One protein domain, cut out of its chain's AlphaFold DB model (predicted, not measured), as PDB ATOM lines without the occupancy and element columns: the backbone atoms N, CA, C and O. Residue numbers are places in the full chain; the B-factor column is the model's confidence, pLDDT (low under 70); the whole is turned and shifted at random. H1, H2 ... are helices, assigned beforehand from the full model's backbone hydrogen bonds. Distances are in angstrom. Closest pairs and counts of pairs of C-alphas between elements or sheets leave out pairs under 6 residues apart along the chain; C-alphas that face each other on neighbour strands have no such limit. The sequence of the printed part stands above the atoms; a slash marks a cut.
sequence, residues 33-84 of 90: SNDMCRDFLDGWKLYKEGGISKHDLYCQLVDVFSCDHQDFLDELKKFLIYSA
ATOM      1  N   SER A  33     157.411 143.035 189.549       81.19
ATOM      2  CA  SER A  33     157.048 142.200 190.694       81.19
ATOM      3  C   SER A  33     157.249 140.718 190.391       81.19
ATOM      4  O   SER A  33     156.740 140.194 189.402       81.19
ATOM      5  N   ASN A  34     157.903 140.011 191.317       81.56
ATOM      6  CA  ASN A  34     158.053 138.555 191.253       81.56
ATOM      7  C   ASN A  34     156.706 137.823 191.151       81.56
ATOM      8  O   ASN A  34     156.634 136.794 190.486       81.56
ATOM      9  N   ASP A  35     155.647 138.337 191.784       85.25
ATOM     10  CA  ASP A  35     154.320 137.715 191.707       85.25
ATOM     11  C   ASP A  35     153.705 137.892 190.312       85.25
ATOM     12  O   ASP A  35     153.190 136.940 189.741       85.25
ATOM     13  N   MET A  36     153.868 139.077 189.718       84.94
ATOM     14  CA  MET A  36     153.432 139.378 188.352       84.94
ATOM     15  C   MET A  36     154.142 138.504 187.315       84.94
ATOM     16  O   MET A  36     153.506 137.920 186.439       84.94
ATOM     17  N   CYS A  37     155.463 138.379 187.445       86.69
ATOM     18  CA  CYS A  37     156.263 137.507 186.596       86.69
ATOM     19  C   CYS A  37     155.846 136.033 186.746       86.69
ATOM     20  O   CYS A  37     155.659 135.338 185.746       86.69
ATOM     21  N   ARG A  38     155.610 135.565 187.982       89.06
ATOM     22  CA  ARG A  38     155.137 134.196 188.234       89.06
ATOM     23  C   ARG A  38     153.772 133.939 187.600       89.06
ATOM     24  O   ARG A  38     153.633 132.956 186.881       89.06
ATOM     25  N   ASP A  39     152.801 134.821 187.822       88.94
ATOM     26  CA  ASP A  39     151.442 134.658 187.296       88.94
ATOM     27  C   ASP A  39     151.439 134.657 185.754       88.94
ATOM     28  O   ASP A  39     150.727 133.867 185.126       88.94
ATOM     29  N   PHE A  40     152.303 135.468 185.130       90.44
ATOM     30  CA  PHE A  40     152.537 135.427 183.686       90.44
ATOM     31  C   PHE A  40     153.101 134.084 183.214       90.44
ATOM     32  O   PHE A  40     152.551 133.487 182.285       90.44
ATOM     33  N   LEU A  41     154.178 133.597 183.835       90.38
ATOM     34  CA  LEU A  41     154.834 132.351 183.434       90.38
ATOM     35  C   LEU A  41     153.937 131.126 183.654       90.38
ATOM     36  O   LEU A  41     153.906 130.232 182.804       90.38
ATOM     37  N   ASP A  42     153.170 131.097 184.745       90.88
ATOM     38  CA  ASP A  42     152.208 130.031 185.032       90.88
ATOM     39  C   ASP A  42     151.082 130.013 183.986       90.88
ATOM     40  O   ASP A  42     150.782 128.959 183.410       90.88
ATOM     41  N   GLY A  43     150.516 131.179 183.656       90.25
ATOM     42  CA  GLY A  43     149.537 131.305 182.575       90.25
ATOM     43  C   GLY A  43     150.113 130.888 181.218       90.25
ATOM     44  O   GLY A  43     149.488 130.123 180.477       90.25
ATOM     45  N   TRP A  44     151.330 131.339 180.897       90.19
ATOM     46  CA  TRP A  44     152.017 130.991 179.651       90.19
ATOM     47  C   TRP A  44     152.211 129.483 179.512       90.19
ATOM     48  O   TRP A  44     151.932 128.901 178.461       90.19
ATOM     49  N   LYS A  45     152.643 128.829 180.591       89.31
ATOM     50  CA  LYS A  45     152.824 127.381 180.632       89.31
ATOM     51  C   LYS A  45     151.510 126.643 180.382       89.31
ATOM     52  O   LYS A  45     151.476 125.764 179.523       89.31
ATOM     53  N   LEU A  46     150.426 127.033 181.059       89.31
ATOM     54  CA  LEU A  46     149.103 126.434 180.848       89.31
ATOM     55  C   LEU A  46     148.629 126.586 179.399       89.31
ATOM     56  O   LEU A  46     148.045 125.658 178.839       89.31
ATOM     57  N   TYR A  47     148.900 127.732 178.774       88.81
ATOM     58  CA  TYR A  47     148.596 127.953 177.362       88.81
ATOM     59  C   TYR A  47     149.400 127.011 176.450       88.81
ATOM     60  O   TYR A  47     148.826 126.369 175.567       88.81
ATOM     61  N   LYS A  48     150.711 126.865 176.680       86.00
ATOM     62  CA  LYS A  48     151.583 125.977 175.887       86.00
ATOM     63  C   LYS A  48     151.233 124.499 176.037       86.00
ATOM     64  O   LYS A  48     151.385 123.743 175.080       86.00
ATOM     65  N   GLU A  49     150.756 124.100 177.209       87.88
ATOM     66  CA  GLU A  49     150.276 122.744 177.489       87.88
ATOM     67  C   GLU A  49     148.853 122.495 176.948       87.88
ATOM     68  O   GLU A  49     148.348 121.377 177.031       87.88
ATOM     69  N   GLY A  50     148.203 123.515 176.369       85.44
ATOM     70  CA  GLY A  50     146.836 123.428 175.850       85.44
ATOM     71  C   GLY A  50     145.762 123.371 176.939       85.44
ATOM     72  O   GLY A  50     144.618 123.022 176.653       85.44
ATOM     73  N   GLY A  51     146.115 123.699 178.186       86.38
ATOM     74  CA  GLY A  51     145.200 123.729 179.325       86.38
ATOM     75  C   GLY A  51     144.269 124.943 179.328       86.38
ATOM     76  O   GLY A  51     143.168 124.857 179.866       86.38
ATOM     77  N   ILE A  52     144.681 126.054 178.706       89.00
ATOM     78  CA  ILE A  52     143.867 127.266 178.537       89.00
ATOM     79  C   ILE A  52     144.003 127.826 177.116       89.00
ATOM     80  O   ILE A  52     145.025 127.631 176.453       89.00
ATOM     81  N   SER A  53     142.983 128.541 176.634       89.62
ATOM     82  CA  SER A  53     143.047 129.195 175.321       89.62
ATOM     83  C   SER A  53     143.840 130.509 175.363       89.62
ATOM     84  O   SER A  53     144.059 131.092 176.424       89.62
ATOM     85  N   LYS A  54     144.210 131.044 174.186       89.81
ATOM     86  CA  LYS A  54     144.808 132.392 174.059       89.81
ATOM     87  C   LYS A  54     143.938 133.469 174.716       89.81
ATOM     88  O   LYS A  54     144.458 134.400 175.320       89.81
ATOM     89  N   HIS A  55     142.618 133.341 174.574       89.81
ATOM     90  CA  HIS A  55     141.653 134.264 175.165       89.81
ATOM     91  C   HIS A  55     141.686 134.182 176.694       89.81
ATOM     92  O   HIS A  55     141.768 135.211 177.354       89.81
ATOM     93  N   ASP A  56     141.693 132.970 177.250       91.19
ATOM     94  CA  ASP A  56     141.722 132.755 178.700       91.19
ATOM     95  C   ASP A  56     143.029 133.247 179.326       91.19
ATOM     96  O   ASP A  56     142.999 133.847 180.400       91.19
ATOM     97  N   LEU A  57     144.162 133.036 178.646       90.62
ATOM     98  CA  LEU A  57     145.453 133.598 179.044       90.62
ATOM     99  C   LEU A  57     145.389 135.126 179.070       90.62
ATOM    100  O   LEU A  57     145.741 135.747 180.069       90.62
ATOM    101  N   TYR A  58     144.915 135.739 177.985       90.38
ATOM    102  CA  TYR A  58     144.829 137.192 177.899       90.38
ATOM    103  C   TYR A  58     143.913 137.778 178.981       90.38
ATOM    104  O   TYR A  58     144.299 138.740 179.631       90.38
ATOM    105  N   CYS A  59     142.741 137.185 179.229       90.44
ATOM    106  CA  CYS A  59     141.831 137.634 180.285       90.44
ATOM    107  C   CYS A  59     142.462 137.559 181.681       90.44
ATOM    108  O   CYS A  59     142.388 138.539 182.417       90.44
ATOM    109  N   GLN A  60     143.124 136.446 182.020       89.06
ATOM    110  CA  GLN A  60     143.815 136.303 183.309       89.06
ATOM    111  C   GLN A  60     144.872 137.392 183.503       89.06
ATOM    112  O   GLN A  60     144.947 138.015 184.557       89.06
ATOM    113  N   LEU A  61     145.666 137.659 182.467       88.62
ATOM    114  CA  LEU A  61     146.746 138.636 182.551       88.62
ATOM    115  C   LEU A  61     146.235 140.076 182.506       88.62
ATOM    116  O   LEU A  61     146.833 140.940 183.133       88.62
ATOM    117  N   VAL A  62     145.115 140.352 181.834       88.88
ATOM    118  CA  VAL A  62     144.445 141.658 181.918       88.88
ATOM    119  C   VAL A  62     144.031 141.953 183.357       88.88
ATOM    120  O   VAL A  62     144.283 143.059 183.831       88.88
ATOM    121  N   ASP A  63     143.464 140.984 184.076       84.94
ATOM    122  CA  ASP A  63     143.074 141.188 185.475       84.94
ATOM    123  C   ASP A  63     144.287 141.499 186.371       84.94
ATOM    124  O   ASP A  63     144.192 142.348 187.256       84.94
ATOM    125  N   VAL A  64     145.445 140.884 186.097       82.38
ATOM    126  CA  VAL A  64     146.692 141.089 186.858       82.38
ATOM    127  C   VAL A  64     147.420 142.389 186.467       82.38
ATOM    128  O   VAL A  64     147.990 143.056 187.326       82.38
ATOM    129  N   PHE A  65     147.390 142.783 185.190       82.88
ATOM    130  CA  PHE A  65     148.245 143.841 184.621       82.88
ATOM    131  C   PHE A  65     147.514 145.118 184.189       82.88
ATOM    132  O   PHE A  65     148.150 146.049 183.684       82.88
ATOM    133  N   SER A  66     146.191 145.184 184.361       74.69
ATOM    134  CA  SER A  66     145.333 146.251 183.814       74.69
ATOM    135  C   SER A  66     145.724 147.684 184.202       74.69
ATOM    136  O   SER A  66     145.409 148.609 183.447       74.69
ATOM    137  N   CYS A  67     146.386 147.885 185.346       76.94
ATOM    138  CA  CYS A  67     146.701 149.218 185.867       76.94
ATOM    139  C   CYS A  67     148.033 149.798 185.371       76.94
ATOM    140  O   CYS A  67     148.061 150.974 185.014       76.94
ATOM    141  N   ASP A  68     149.102 149.000 185.302       80.50
ATOM    142  CA  ASP A  68     150.473 149.524 185.146       80.50
ATOM    143  C   ASP A  68     151.210 149.004 183.900       80.50
ATOM    144  O   ASP A  68     152.268 149.516 183.542       80.50
ATOM    145  N   HIS A  69     150.647 148.020 183.190       86.12
ATOM    146  CA  HIS A  69     151.352 147.322 182.109       86.12
ATOM    147  C   HIS A  69     150.501 147.174 180.833       86.12
ATOM    148  O   HIS A  69     150.545 146.150 180.148       86.12
ATOM    149  N   GLN A  70     149.734 148.209 180.469       86.88
ATOM    150  CA  GLN A  70     148.918 148.198 179.242       86.88
ATOM    151  C   GLN A  70     149.751 147.984 177.970       86.88
ATOM    152  O   GLN A  70     149.347 147.207 177.106       86.88
ATOM    153  N   ASP A  71     150.938 148.590 177.880       89.06
ATOM    154  CA  ASP A  71     151.838 148.412 176.731       89.06
ATOM    155  C   ASP A  71     152.277 146.947 176.570       89.06
ATOM    156  O   ASP A  71     152.373 146.426 175.456       89.06
ATOM    157  N   PHE A  72     152.503 146.257 177.692       88.88
ATOM    158  CA  PHE A  72     152.823 144.834 177.707       88.88
ATOM    159  C   PHE A  72     151.626 143.984 177.269       88.88
ATOM    160  O   PHE A  72     151.792 143.078 176.454       88.88
ATOM    161  N   LEU A  73     150.415 144.301 177.738       89.94
ATOM    162  CA  LEU A  73     149.194 143.613 177.309       89.94
ATOM    163  C   LEU A  73     148.948 143.766 175.801       89.94
ATOM    164  O   LEU A  73     148.551 142.803 175.142       89.94
ATOM    165  N   ASP A  74     149.208 144.939 175.225       89.88
ATOM    166  CA  ASP A  74     149.098 145.145 173.779       89.88
ATOM    167  C   ASP A  74     150.147 144.348 172.990       89.88
ATOM    168  O   ASP A  74     149.838 143.803 171.923       89.88
ATOM    169  N   GLU A  75     151.378 144.253 173.496       90.81
ATOM    170  CA  GLU A  75     152.423 143.421 172.889       90.81
ATOM    171  C   GLU A  75     152.070 141.934 172.972       90.81
ATOM    172  O   GLU A  75     152.110 141.243 171.954       90.81
ATOM    173  N   LEU A  76     151.616 141.466 174.137       89.75
ATOM    174  CA  LEU A  76     151.134 140.105 174.343       89.75
ATOM    175  C   LEU A  76     149.985 139.772 173.389       89.75
ATOM    176  O   LEU A  76     149.990 138.725 172.747       89.75
ATOM    177  N   LYS A  77     149.005 140.667 173.246       90.12
ATOM    178  CA  LYS A  77     147.879 140.474 172.326       90.12
ATOM    179  C   LYS A  77     148.353 140.319 170.885       90.12
ATOM    180  O   LYS A  77     147.895 139.417 170.185       90.12
ATOM    181  N   LYS A  78     149.269 141.183 170.435       89.69
ATOM    182  CA  LYS A  78     149.875 141.077 169.100       89.69
ATOM    183  C   LYS A  78     150.616 139.753 168.959       89.69
ATOM    184  O   LYS A  78     150.397 139.058 167.972       89.69
ATOM    185  N   PHE A  79     151.413 139.375 169.954       87.88
ATOM    186  CA  PHE A  79     152.122 138.103 169.958       87.88
ATOM    187  C   PHE A  79     151.144 136.930 169.820       87.88
ATOM    188  O   PHE A  79     151.286 136.131 168.911       87.88
ATOM    189  N   LEU A  80     150.073 136.865 170.611       85.88
ATOM    190  CA  LEU A  80     149.098 135.769 170.536       85.88
ATOM    191  C   LEU A  80     148.343 135.699 169.193       85.88
ATOM    192  O   LEU A  80     147.955 134.607 168.767       85.88
ATOM    193  N   ILE A  81     148.129 136.839 168.528       85.38
ATOM    194  CA  ILE A  81     147.482 136.913 167.208       85.38
ATOM    195  C   ILE A  81     148.446 136.492 166.093       85.38
ATOM    196  O   ILE A  81     148.044 135.758 165.195       85.38
ATOM    197  N   TYR A  82     149.699 136.953 166.134       79.50
ATOM    198  CA  TYR A  82     150.651 136.804 165.027       79.50
ATOM    199  C   TYR A  82     151.641 135.646 165.198       79.50
ATOM    200  O   TYR A  82     152.083 135.085 164.201       79.50
ATOM    201  N   SER A  83     151.949 135.230 166.431       69.88
ATOM    202  CA  SER A  83     152.735 134.017 166.719       69.88
ATOM    203  C   SER A  83     151.919 132.742 166.490       69.88
ATOM    204  O   SER A  83     152.448 131.631 166.551       69.88
ATOM    205  N   ALA A  84     150.617 132.894 166.248       54.34
ATOM    206  CA  ALA A  84     149.767 131.855 165.722       54.34
ATOM    207  C   ALA A  84     150.163 131.562 164.271       54.34
ATOM    208  O   ALA A  84     149.521 132.008 163.323       54.34
TER     209      ALA A  84
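This is residues 33 to 84 of the 90 residues of an uncharacterized protein of Ricinus communis (UniProt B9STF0). Three helices stand side by side and run back and forth, H1 one way, H2 back and H3 the first way again. H2 is in the middle and touches both others; seen end on, the three make a wide V with H2 at its point, open between H1 and H3. The printed part has 52 residues with three named helices in the order H1, H2, H3, no named strand, and the class all helix. The whole is compact, with a radius of gyration of the C-alphas of 10.4 A and spans of 27 by 21 by 14 A.

Find C-alpha 34 at (158.053, 138.555, 191.253); from there H1, residues 34 to 48, runs 20.9 A to C-alpha 48 at (151.583, 125.977, 175.887). Next look at residues 54 to 65, where H2 runs 16.0 A. H3, residues 70 to 82, runs 18.3 A and ends at C-alpha 82 at (150.651, 136.804, 165.027).

Begin at Gly 43 and Leu 57, the closest C-alphas of H1 and H2, 5.9 A apart, where these two helices touch. They form a helical hairpin, at a shallow tilt of 5 degrees, opposite ways. Go on to Lys 54 and Leu 80, whose C-alphas, 6.5 A apart, are the closest of H2 and H3. These two touch and form a second helical hairpin, at a shallow tilt of 9 degrees, opposite ways. H1 and H3 are apart. In H1, H2 and H3 you will find every O i to N i+4 pair within hydrogen-bond range.

Glu 49 and Cys 67 have the two C-alphas farthest apart, at 28.0 A. The printed part, residues 33 to 84, has no cut, and the links H1 to H2 and H2 to H3 are both tight. In the B-factor column the mean pLDDT of the printed part of this model is 86.3, and residues 83 to 84 are under 70.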